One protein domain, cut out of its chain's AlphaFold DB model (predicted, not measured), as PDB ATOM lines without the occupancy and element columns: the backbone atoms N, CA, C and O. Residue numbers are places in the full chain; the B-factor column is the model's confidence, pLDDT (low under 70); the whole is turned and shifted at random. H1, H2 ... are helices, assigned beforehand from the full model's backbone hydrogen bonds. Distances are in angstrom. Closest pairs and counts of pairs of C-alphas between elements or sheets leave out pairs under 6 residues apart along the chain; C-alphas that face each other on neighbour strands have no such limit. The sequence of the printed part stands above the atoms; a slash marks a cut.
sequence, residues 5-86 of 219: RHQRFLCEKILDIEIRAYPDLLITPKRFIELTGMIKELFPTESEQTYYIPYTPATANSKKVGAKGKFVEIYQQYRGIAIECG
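This is residues 5 to 86 of the 219 residues of an uncharacterized protein of Aphidius gifuensis (UniProt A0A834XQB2). Three helices, H1, H2 and H4, come together loosely round the first turns of H4, and a long looped arm reaches away from them. H1 crosses H4, H2 lies near H1, and the short H3 packs on both H2 and the first residues of H4; in the arm, residues 58 to 63 stick out. The printed part has 82 residues with four named helices, in the order H1, H2, H3, H4, and no named strand; the class is all helix. It is only just compact, close to loose, with a radius of gyration of the C-alphas of 13.7 A, and spans 40 by 35 by 22 A.

H1, residues 5 to 21, touches H4, residues 70 to 84, at a steep tilt of 50 degrees, the same way. They touch with residues 8 to 15 of H1 and residues 70 to 75 of H4 alone; the closest C-alphas, those of Cys 11 and Phe 71, are 6.1 A apart. H2, residues 29 to 42, and H1 are near each other, with 10 pairs of C-alphas within 10 A. H2 and H4 are close but not clearly touching, the closest C-alphas being those of Phe 32 and Phe 71, 7.2 A apart. H3, residues 48 to 51, touches H2 at residues 36 to 40 alone; the closest C-alphas, of Thr 36 and Glu 48, are 5.6 A apart. H3 and H4 only just touch, with 3 pairs of C-alphas within 8 A; the closest are those of Tyr 51 and Lys 70, 4.9 A apart. In H1, H2 and H4 every O i to N i+4 pair is within hydrogen-bond range; H3 is too short for such a pair.

H1 begins at C-alpha 5, (180.628, 185.547, 163.762), and measures 24.7 A. H2 measures 20.4 A. H4 measures 21.2 A and ends at C-alpha 84, (161.706, 197.380, 150.310).

The C-alphas farthest apart, of Asn 61 and Cys 85, are 41.1 A apart. The printed part has no cut. The link from H3 to H4, 18 residues, is long. The mean pLDDT of the printed part is 86.2; residues 22 to 25 and 84 to 86 are under 70.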
ATOM      1  N   ARG A   5     181.745 186.343 164.292       81.44
ATOM      2  CA  ARG A   5     180.628 185.547 163.762       81.44
ATOM      3  C   ARG A   5     179.580 185.266 164.841       81.44
ATOM      4  O   ARG A   5     178.415 185.570 164.618       81.44
ATOM      5  N   HIS A   6     179.989 184.781 166.016       86.88
ATOM      6  CA  HIS A   6     179.071 184.520 167.133       86.88
ATOM      7  C   HIS A   6     178.403 185.803 167.648       86.88
ATOM      8  O   HIS A   6     177.202 185.811 167.890       86.88
ATOM      9  N   GLN A   7     179.142 186.914 167.732       88.94
ATOM     10  CA  GLN A   7     178.581 188.218 168.110       88.94
ATOM     11  C   GLN A   7     177.505 188.688 167.123       88.94
ATOM     12  O   GLN A   7     176.482 189.232 167.527       88.94
ATOM     13  N   ARG A   8     177.739 188.500 165.814       88.12
ATOM     14  CA  ARG A   8     176.759 188.856 164.778       88.12
ATOM     15  C   ARG A   8     175.507 187.993 164.899       88.12
ATOM     16  O   ARG A   8     174.412 188.541 164.908       88.12
ATOM     17  N   PHE A   9     175.690 186.684 165.030       84.25
ATOM     18  CA  PHE A   9     174.602 185.729 165.193       84.25
ATOM     19  C   PHE A   9     173.715 186.061 166.402       84.25
ATOM     20  O   PHE A   9     172.497 186.159 166.274       84.25
ATOM     21  N   LEU A  10     174.332 186.342 167.554       90.62
ATOM     22  CA  LEU A  10     173.627 186.762 168.764       90.62
ATOM     23  C   LEU A  10     172.769 188.013 168.522       90.62
ATOM     24  O   LEU A  10     171.587 188.027 168.860       90.62
ATOM     25  N   CYS A  11     173.339 189.052 167.900       91.69
ATOM     26  CA  CYS A  11     172.591 190.263 167.567       91.69
ATOM     27  C   CYS A  11     171.427 190.000 166.605       91.69
ATOM     28  O   CYS A  11     170.366 190.588 166.788       91.69
ATOM     29  N   GLU A  12     171.622 189.152 165.590       87.19
ATOM     30  CA  GLU A  12     170.572 188.784 164.631       87.19
ATOM     31  C   GLU A  12     169.393 188.114 165.350       87.19
ATOM     32  O   GLU A  12     168.254 188.533 165.158       87.19
ATOM     33  N   LYS A  13     169.652 187.165 166.258       88.75
ATOM     34  CA  LYS A  13     168.594 186.487 167.026       88.75
ATOM     35  C   LYS A  13     167.860 187.405 167.994       88.75
ATOM     36  O   LYS A  13     166.634 187.372 168.044       88.75
ATOM     37  N   ILE A  14     168.584 188.251 168.724       91.31
ATOM     38  CA  ILE A  14     167.966 189.233 169.624       91.31
ATOM     39  C   ILE A  14     167.063 190.180 168.829       91.31
ATOM     40  O   ILE A  14     165.921 190.412 169.211       91.31
ATOM     41  N   LEU A  15     167.558 190.704 167.705       88.88
ATOM     42  CA  LEU A  15     166.792 191.621 166.867       88.88
ATOM     43  C   LEU A  15     165.561 190.967 166.251       88.88
ATOM     44  O   LEU A  15     164.526 191.617 166.197       88.88
ATOM     45  N   ASP A  16     165.655 189.713 165.810       83.00
ATOM     46  CA  ASP A  16     164.512 188.965 165.282       83.00
ATOM     47  C   ASP A  16     163.402 188.826 166.338       83.00
ATOM     48  O   ASP A  16     162.237 189.093 166.050       83.00
ATOM     49  N   ILE A  17     163.760 188.512 167.588       83.56
ATOM     50  CA  ILE A  17     162.804 188.447 168.705       83.56
ATOM     51  C   ILE A  17     162.170 189.820 168.972       83.56
ATOM     52  O   ILE A  17     160.944 189.926 169.026       83.56
ATOM     53  N   GLU A  18     162.981 190.875 169.098       86.62
ATOM     54  CA  GLU A  18     162.493 192.239 169.349       86.62
ATOM     55  C   GLU A  18     161.553 192.707 168.231       86.62
ATOM     56  O   GLU A  18     160.458 193.199 168.479       86.62
ATOM     57  N   ILE A  19     161.945 192.503 166.974       81.00
ATOM     58  CA  ILE A  19     161.161 192.894 165.802       81.00
ATOM     59  C   ILE A  19     159.825 192.148 165.742       81.00
ATOM     60  O   ILE A  19     158.806 192.756 165.424       81.00
ATOM     61  N   ARG A  20     159.797 190.851 166.063       71.50
ATOM     62  CA  ARG A  20     158.549 190.073 166.094       71.50
ATOM     63  C   ARG A  20     157.588 190.548 167.182       71.50
ATOM     64  O   ARG A  20     156.379 190.435 166.992       71.50
ATOM     65  N   ALA A  21     158.113 191.057 168.295       74.06
ATOM     66  CA  ALA A  21     157.314 191.550 169.410       74.06
ATOM     67  C   ALA A  21     156.684 192.933 169.143       74.06
ATOM     68  O   ALA A  21     155.648 193.241 169.734       74.06
ATOM     69  N   TYR A  22     157.263 193.748 168.249       66.50
ATOM     70  CA  TYR A  22     156.821 195.126 168.001       66.50
ATOM     71  C   TYR A  22     156.344 195.353 166.549       66.50
ATOM     72  O   TYR A  22     157.155 195.348 165.618       66.50
ATOM     73  N   PRO A  23     155.039 195.616 166.322       55.31
ATOM     74  CA  PRO A  23     154.446 195.692 164.980       55.31
ATOM     75  C   PRO A  23     154.940 196.872 164.126       55.31
ATOM     76  O   PRO A  23     154.819 196.850 162.904       55.31
ATOM     77  N   ASP A  24     155.503 197.906 164.741       60.62
ATOM     78  CA  ASP A  24     156.036 199.106 164.098       60.62
ATOM     79  C   ASP A  24     157.530 199.002 163.737       60.62
ATOM     80  O   ASP A  24     158.075 199.906 163.092       60.62
ATOM     81  N   LEU A  25     158.191 197.883 164.073       65.88
ATOM     82  CA  LEU A  25     159.600 197.617 163.758       65.88
ATOM     83  C   LEU A  25     160.544 198.715 164.282       65.88
ATOM     84  O   LEU A  25     161.555 199.020 163.641       65.88
ATOM     85  N   LEU A  26     160.187 199.371 165.391       76.19
ATOM     86  CA  LEU A  26     160.922 200.506 165.946       76.19
ATOM     87  C   LEU A  26     161.645 200.118 167.234       76.19
ATOM     88  O   LEU A  26     161.088 200.161 168.325       76.19
ATOM     89  N   ILE A  27     162.940 199.838 167.110       85.94
ATOM     90  CA  ILE A  27     163.811 199.667 168.276       85.94
ATOM     91  C   ILE A  27     164.413 201.022 168.640       85.94
ATOM     92  O   ILE A  27     165.062 201.687 167.824       85.94
ATOM     93  N   THR A  28     164.161 201.461 169.872       88.44
ATOM     94  CA  THR A  28     164.634 202.759 170.363       88.44
ATOM     95  C   THR A  28     166.119 202.707 170.751       88.44
ATOM     96  O   THR A  28     166.626 201.654 171.138       88.44
ATOM     97  N   PRO A  29     166.837 203.848 170.734       90.94
ATOM     98  CA  PRO A  29     168.200 203.935 171.267       90.94
ATOM     99  C   PRO A  29     168.326 203.427 172.705       90.94
ATOM    100  O   PRO A  29     169.293 202.750 173.037       90.94
ATOM    101  N   LYS A  30     167.322 203.717 173.545       92.25
ATOM    102  CA  LYS A  30     167.258 203.226 174.925       92.25
ATOM    103  C   LYS A  30     167.246 201.697 174.954       92.25
ATOM    104  O   LYS A  30     168.026 201.105 175.691       92.25
ATOM    105  N   ARG A  31     166.437 201.070 174.095       93.00
ATOM    106  CA  ARG A  31     166.374 199.610 174.004       93.00
ATOM    107  C   ARG A  31     167.706 199.004 173.563       93.00
ATOM    108  O   ARG A  31     168.125 198.008 174.133       93.00
ATOM    109  N   PHE A  32     168.430 199.630 172.633       94.56
ATOM    110  CA  PHE A  32     169.776 199.160 172.275       94.56
ATOM    111  C   PHE A  32     170.770 199.206 173.438       94.56
ATOM    112  O   PHE A  32     171.598 198.304 173.557       94.56
ATOM    113  N   ILE A  33     170.685 200.222 174.299       95.06
ATOM    114  CA  ILE A  33     171.509 200.308 175.512       95.06
ATOM    115  C   ILE A  33     171.148 199.168 176.473       95.06
ATOM    116  O   ILE A  33     172.044 198.468 176.936       95.06
ATOM    117  N   GLU A  34     169.855 198.932 176.712       95.12
ATOM    118  CA  GLU A  34     169.375 197.832 177.564       95.12
ATOM    119  C   GLU A  34     169.858 196.464 177.058       95.12
ATOM    120  O   GLU A  34     170.451 195.699 177.815       95.12
ATOM    121  N   LEU A  35     169.669 196.175 175.763       94.88
ATOM    122  CA  LEU A  35     170.115 194.930 175.127       94.88
ATOM    123  C   LEU A  35     171.624 194.722 175.270       94.88
ATOM    124  O   LEU A  35     172.090 193.622 175.552       94.88
ATOM    125  N   THR A  36     172.391 195.794 175.099       95.75
ATOM    126  CA  THR A  36     173.847 195.758 175.226       95.75
ATOM    127  C   THR A  36     174.287 195.486 176.669       95.75
ATOM    128  O   THR A  36     175.213 194.703 176.884       95.75
ATOM    129  N   GLY A  37     173.601 196.072 177.656       95.44
ATOM    130  CA  GLY A  37     173.829 195.795 179.075       95.44
ATOM    131  C   GLY A  37     173.560 194.333 179.433       95.44
ATOM    132  O   GLY A  37     174.400 193.698 180.064       95.44
ATOM    133  N   MET A  38     172.455 193.768 178.935       95.50
ATOM    134  CA  MET A  38     172.122 192.351 179.139       95.50
ATOM    135  C   MET A  38     173.171 191.411 178.525       95.50
ATOM    136  O   MET A  38     173.548 190.418 179.140       95.50
ATOM    137  N   ILE A  39     173.705 191.736 177.339       95.50
ATOM    138  CA  ILE A  39     174.804 190.958 176.741       95.50
ATOM    139  C   ILE A  39     176.049 191.003 177.626       95.50
ATOM    140  O   ILE A  39     176.678 189.970 177.825       95.50
ATOM    141  N   LYS A  40     176.420 192.168 178.162       95.12
ATOM    142  CA  LYS A  40     177.590 192.291 179.042       95.12
ATOM    143  C   LYS A  40     177.409 191.547 180.361       95.12
ATOM    144  O   LYS A  40     178.370 190.976 180.861       95.12
ATOM    145  N   GLU A  41     176.201 191.546 180.913       95.44
ATOM    146  CA  GLU A  41     175.884 190.788 182.124       95.44
ATOM    147  C   GLU A  41     176.069 189.280 181.900       95.44
ATOM    148  O   GLU A  41     176.722 188.611 182.697       95.44
ATOM    149  N   LEU A  42     175.579 188.762 180.768       94.62
ATOM    150  CA  LEU A  42     175.720 187.350 180.398       94.62
ATOM    151  C   LEU A  42     177.135 186.984 179.929       94.62
ATOM    152  O   LEU A  42     177.604 185.869 180.155       94.62
ATOM    153  N   PHE A  43     177.828 187.919 179.283       94.12
ATOM    154  CA  PHE A  43     179.170 187.742 178.739       94.12
ATOM    155  C   PHE A  43     180.096 188.874 179.216       94.12
ATOM    156  O   PHE A  43     180.416 189.775 178.439       94.12
ATOM    157  N   PRO A  44     180.623 188.817 180.455       93.94
ATOM    158  CA  PRO A  44     181.407 189.912 181.046       93.94
ATOM    159  C   PRO A  44     182.673 190.307 180.275       93.94
ATOM    160  O   PRO A  44     183.195 191.404 180.448       93.94
ATOM    161  N   THR A  45     183.183 189.418 179.415       93.75
ATOM    162  CA  THR A  45     184.343 189.696 178.550       93.75
ATOM    163  C   THR A  45     184.010 190.533 177.312       93.75
ATOM    164  O   THR A  45     184.914 190.902 176.564       93.75
ATOM    165  N   GLU A  46     182.729 190.766 177.041       94.06
ATOM    166  CA  GLU A  46     182.258 191.546 175.903       94.06
ATOM    167  C   GLU A  46     182.237 193.048 176.217       94.06
ATOM    168  O   GLU A  46     181.964 193.475 177.338       94.06
ATOM    169  N   SER A  47     182.505 193.872 175.202       92.94
ATOM    170  CA  SER A  47     182.438 195.331 175.322       92.94
ATOM    171  C   SER A  47     181.111 195.856 174.791       92.94
ATOM    172  O   SER A  47     180.728 195.546 173.665       92.94
ATOM    173  N   GLU A  48     180.447 196.732 175.547       92.88
ATOM    174  CA  GLU A  48     179.189 197.370 175.128       92.88
ATOM    175  C   GLU A  48     179.334 198.099 173.784       92.88
ATOM    176  O   GLU A  48     178.469 198.021 172.910       92.88
ATOM    177  N   GLN A  49     180.491 198.735 173.574       93.44
ATOM    178  CA  GLN A  49     180.795 199.501 172.365       93.44
ATOM    179  C   GLN A  49     180.849 198.632 171.099       93.44
ATOM    180  O   GLN A  49     180.697 199.147 169.992       93.44
ATOM    181  N   THR A  50     181.040 197.317 171.235       94.31
ATOM    182  CA  THR A  50     180.965 196.374 170.110       94.31
ATOM    183  C   THR A  50     179.535 196.262 169.569       94.31
ATOM    184  O   THR A  50     179.326 196.111 168.361       94.31
ATOM    185  N   TYR A  51     178.541 196.373 170.446       95.62
ATOM    186  CA  TYR A  51     177.137 196.126 170.133       95.62
ATOM    187  C   TYR A  51     176.392 197.412 169.801       95.62
ATOM    188  O   TYR A  51     175.696 197.466 168.782       95.62
ATOM    189  N   TYR A  52     176.582 198.456 170.610       96.94
ATOM    190  CA  TYR A  52     175.936 199.742 170.402       96.94
ATOM    191  C   TYR A  52     176.782 200.914 170.903       96.94
ATOM    192  O   TYR A  52     177.201 200.971 172.055       96.94
ATOM    193  N   ILE A  53     176.969 201.899 170.029       94.25
ATOM    194  CA  ILE A  53     177.511 203.215 170.360       94.25
ATOM    195  C   ILE A  53     176.417 204.235 170.024       94.25
ATOM    196  O   ILE A  53     176.043 204.340 168.847       94.25
ATOM    197  N   PRO A  54     175.884 204.972 171.016       92.81
ATOM    198  CA  PRO A  54     174.839 205.964 170.798       92.81
ATOM    199  C   PRO A  54     175.244 207.090 169.840       92.81
ATOM    200  O   PRO A  54     176.420 207.348 169.591       92.81
ATOM    201  N   TYR A  55     174.237 207.789 169.316       92.38
ATOM    202  CA  TYR A  55     174.447 209.010 168.543       92.38
ATOM    203  C   TYR A  55     175.047 210.111 169.423       92.38
ATOM    204  O   TYR A  55     174.521 210.398 170.498       92.38
ATOM    205  N   THR A  56     176.071 210.790 168.909       89.75
ATOM    206  CA  THR A  56     176.658 211.965 169.556       89.75
ATOM    207  C   THR A  56     176.336 213.213 168.727       89.75
ATOM    208  O   THR A  56     176.748 213.287 167.558       89.75
ATOM    209  N   PRO A  57     175.611 214.203 169.284       87.00
ATOM    210  CA  PRO A  57     175.350 215.462 168.595       87.00
ATOM    211  C   PRO A  57     176.644 216.249 168.369       87.00
ATOM    212  O   PRO A  57     177.635 216.064 169.074       87.00
ATOM    213  N   ALA A  58     176.635 217.137 167.371       89.12
ATOM    214  CA  ALA A  58     177.744 218.066 167.183       89.12
ATOM    215  C   ALA A  58     177.796 219.044 168.363       89.12
ATOM    216  O   ALA A  58     176.772 219.610 168.742       89.12
ATOM    217  N   THR A  59     178.989 219.257 168.908       86.31
ATOM    218  CA  THR A  59     179.258 220.326 169.876       86.31
ATOM    219  C   THR A  59     180.236 221.323 169.262       86.31
ATOM    220  O   THR A  59     180.778 221.065 168.186       86.31
ATOM    221  N   ALA A  60     180.497 222.446 169.937       79.94
ATOM    222  CA  ALA A  60     181.454 223.452 169.462       79.94
ATOM    223  C   ALA A  60     182.824 222.851 169.077       79.94
ATOM    224  O   ALA A  60     183.450 223.317 168.131       79.94
ATOM    225  N   ASN A  61     183.234 221.768 169.751       81.44
ATOM    226  CA  ASN A  61     184.541 221.133 169.580       81.44
ATOM    227  C   ASN A  61     184.478 219.713 168.985       81.44
ATOM    228  O   ASN A  61     185.512 219.057 168.870       81.44
ATOM    229  N   SER A  62     183.299 219.202 168.608       82.31
ATOM    230  CA  SER A  62     183.172 217.839 168.076       82.31
ATOM    231  C   SER A  62     182.171 217.730 166.932       82.31
ATOM    232  O   SER A  62     181.087 218.315 166.936       82.31
ATOM    233  N   LYS A  63     182.530 216.926 165.926       86.94
ATOM    234  CA  LYS A  63     181.630 216.606 164.814       86.94
ATOM    235  C   LYS A  63     180.525 215.669 165.293       86.94
ATOM    236  O   LYS A  63     180.754 214.815 166.145       86.94
ATOM    237  N   LYS A  64     179.348 215.775 164.668       88.75
ATOM    238  CA  LYS A  64     178.271 214.794 164.850       88.75
ATOM    239  C   LYS A  64     178.769 213.391 164.496       88.75
ATOM    240  O   LYS A  64     179.363 213.197 163.432       88.75
ATOM    241  N   VAL A  65     178.468 212.414 165.343       87.44
ATOM    242  CA  VAL A  65     178.779 211.002 165.102       87.44
ATOM    243  C   VAL A  65     177.475 210.218 165.109       87.44
ATOM    244  O   VAL A  65     176.709 210.261 166.067       87.44
ATOM    245  N   GLY A  66     177.195 209.536 163.996       87.88
ATOM    246  CA  GLY A  66     176.063 208.617 163.899       87.88
ATOM    247  C   GLY A  66     176.186 207.480 164.912       87.88
ATOM    248  O   GLY A  66     177.303 207.098 165.251       87.88
ATOM    249  N   ALA A  67     175.058 206.915 165.345       91.88
ATOM    250  CA  ALA A  67     175.089 205.684 166.128       91.88
ATOM    251  C   ALA A  67     175.779 204.557 165.333       91.88
ATOM    252  O   ALA A  67     175.654 204.496 164.104       91.88
ATOM    253  N   LYS A  68     176.513 203.685 166.025       92.75
ATOM    254  CA  LYS A  68     177.301 202.584 165.442       92.75
ATOM    255  C   LYS A  68     177.150 201.302 166.262       92.75
ATOM    256  O   LYS A  68     176.503 201.306 167.306       92.75
ATOM    257  N   GLY A  69     177.770 200.226 165.787       93.06
ATOM    258  CA  GLY A  69     177.783 198.918 166.438       93.06
ATOM    259  C   GLY A  69     176.941 197.894 165.684       93.06
ATOM    260  O   GLY A  69     176.149 198.243 164.802       93.06
ATOM    261  N   LYS A  70     177.111 196.619 166.044       92.81
ATOM    262  CA  LYS A  70     176.463 195.490 165.357       92.81
ATOM    263  C   LYS A  70     174.942 195.609 165.332       92.81
ATOM    264  O   LYS A  70     174.337 195.362 164.291       92.81
ATOM    265  N   PHE A  71     174.323 196.052 166.431       93.69
ATOM    266  CA  PHE A  71     172.873 196.231 166.473       93.69
ATOM    267  C   PHE A  71     172.388 197.257 165.450       93.69
ATOM    268  O   PHE A  71     171.386 197.022 164.785       93.69
ATOM    269  N   VAL A  72     173.111 198.367 165.277       91.19
ATOM    270  CA  VAL A  72     172.738 199.416 164.317       91.19
ATOM    271  C   VAL A  72     172.845 198.908 162.887       91.19
ATOM    272  O   VAL A  72     171.950 199.164 162.086       91.19
ATOM    273  N   GLU A  73     173.924 198.198 162.566       89.00
ATOM    274  CA  GLU A  73     174.162 197.648 161.229       89.00
ATOM    275  C   GLU A  73     173.080 196.636 160.841       89.00
ATOM    276  O   GLU A  73     172.443 196.778 159.796       89.00
ATOM    277  N   ILE A  74     172.819 195.664 161.716       88.75
ATOM    278  CA  ILE A  74     171.833 194.610 161.472       88.75
ATOM    279  C   ILE A  74     170.416 195.199 161.452       88.75
ATOM    280  O   ILE A  74     169.646 194.927 160.535       88.75
ATOM    281  N   TYR A  75     170.068 196.083 162.391       88.62
ATOM    282  CA  TYR A  75     168.758 196.741 162.401       88.62
ATOM    283  C   TYR A  75     168.515 197.585 161.141       88.62
ATOM    284  O   TYR A  75     167.409 197.584 160.601       88.62
ATOM    285  N   GLN A  76     169.532 198.282 160.623       85.81
ATOM    286  CA  GLN A  76     169.419 198.999 159.349       85.81
ATOM    287  C   GLN A  76     169.179 198.051 158.171       85.81
ATOM    288  O   GLN A  76     168.413 198.410 157.277       85.81
ATOM    289  N   GLN A  77     169.775 196.855 158.182       83.62
ATOM    290  CA  GLN A  77     169.500 195.812 157.194       83.62
ATOM    291  C   GLN A  77     168.035 195.349 157.271       83.62
ATOM    292  O   GLN A  77     167.340 195.407 156.259       83.62
ATOM    293  N   TYR A  78     167.528 195.000 158.462       79.88
ATOM    294  CA  TYR A  78     166.113 194.640 158.664       79.88
ATOM    295  C   TYR A  78     165.162 195.752 158.215       79.88
ATOM    296  O   TYR A  78     164.194 195.507 157.497       79.88
ATOM    297  N   ARG A  79     165.452 197.002 158.592       80.12
ATOM    298  CA  ARG A  79     164.676 198.175 158.169       80.12
ATOM    299  C   ARG A  79     164.728 198.372 156.657       80.12
ATOM    300  O   ARG A  79     163.720 198.772 156.086       80.12
ATOM    301  N   GLY A  80     165.869 198.123 156.017       75.12
ATOM    302  CA  GLY A  80     166.020 198.167 154.564       75.12
ATOM    303  C   GLY A  80     165.077 197.184 153.876       75.12
ATOM    304  O   GLY A  80     164.264 197.609 153.062       75.12
ATOM    305  N   ILE A  81     165.105 195.922 154.308       72.38
ATOM    306  CA  ILE A  81     164.215 194.863 153.812       72.38
ATOM    307  C   ILE A  81     162.750 195.241 154.046       72.38
ATOM    308  O   ILE A  81     161.957 195.231 153.115       72.38
ATOM    309  N   ALA A  82     162.382 195.671 155.254       72.69
ATOM    310  CA  ALA A  82     161.004 196.055 155.567       72.69
ATOM    311  C   ALA A  82     160.503 197.254 154.739       72.69
ATOM    312  O   ALA A  82     159.326 197.321 154.379       72.69
ATOM    313  N   ILE A  83     161.382 198.216 154.436       72.81
ATOM    314  CA  ILE A  83     161.083 199.336 153.536       72.81
ATOM    315  C   ILE A  83     160.889 198.839 152.107       72.81
ATOM    316  O   ILE A  83     159.967 199.290 151.427       72.81
ATOM    317  N   GLU A  84     161.778 197.963 151.643       63.84
ATOM    318  CA  GLU A  84     161.706 197.380 150.310       63.84
ATOM    319  C   GLU A  84     160.404 196.612 150.171       63.84
ATOM    320  O   GLU A  84     159.577 197.036 149.376       63.84
ATOM    321  N   CYS A  85     160.128 195.642 151.040       60.12
ATOM    322  CA  CYS A  85     158.881 194.875 151.084       60.12
ATOM    323  C   CYS A  85     157.615 195.720 151.338       60.12
ATOM    324  O   CYS A  85     156.513 195.185 151.347       60.12
ATOM    325  N   GLY A  86     157.732 197.034 151.561       61.19
ATOM    326  CA  GLY A  86     156.594 197.940 151.709       61.19
ATOM    327  C   GLY A  86     155.878 197.853 153.058       61.19
ATOM    328  O   GLY A  86     154.828 198.475 153.206       61.19
TER     329      GLY A  86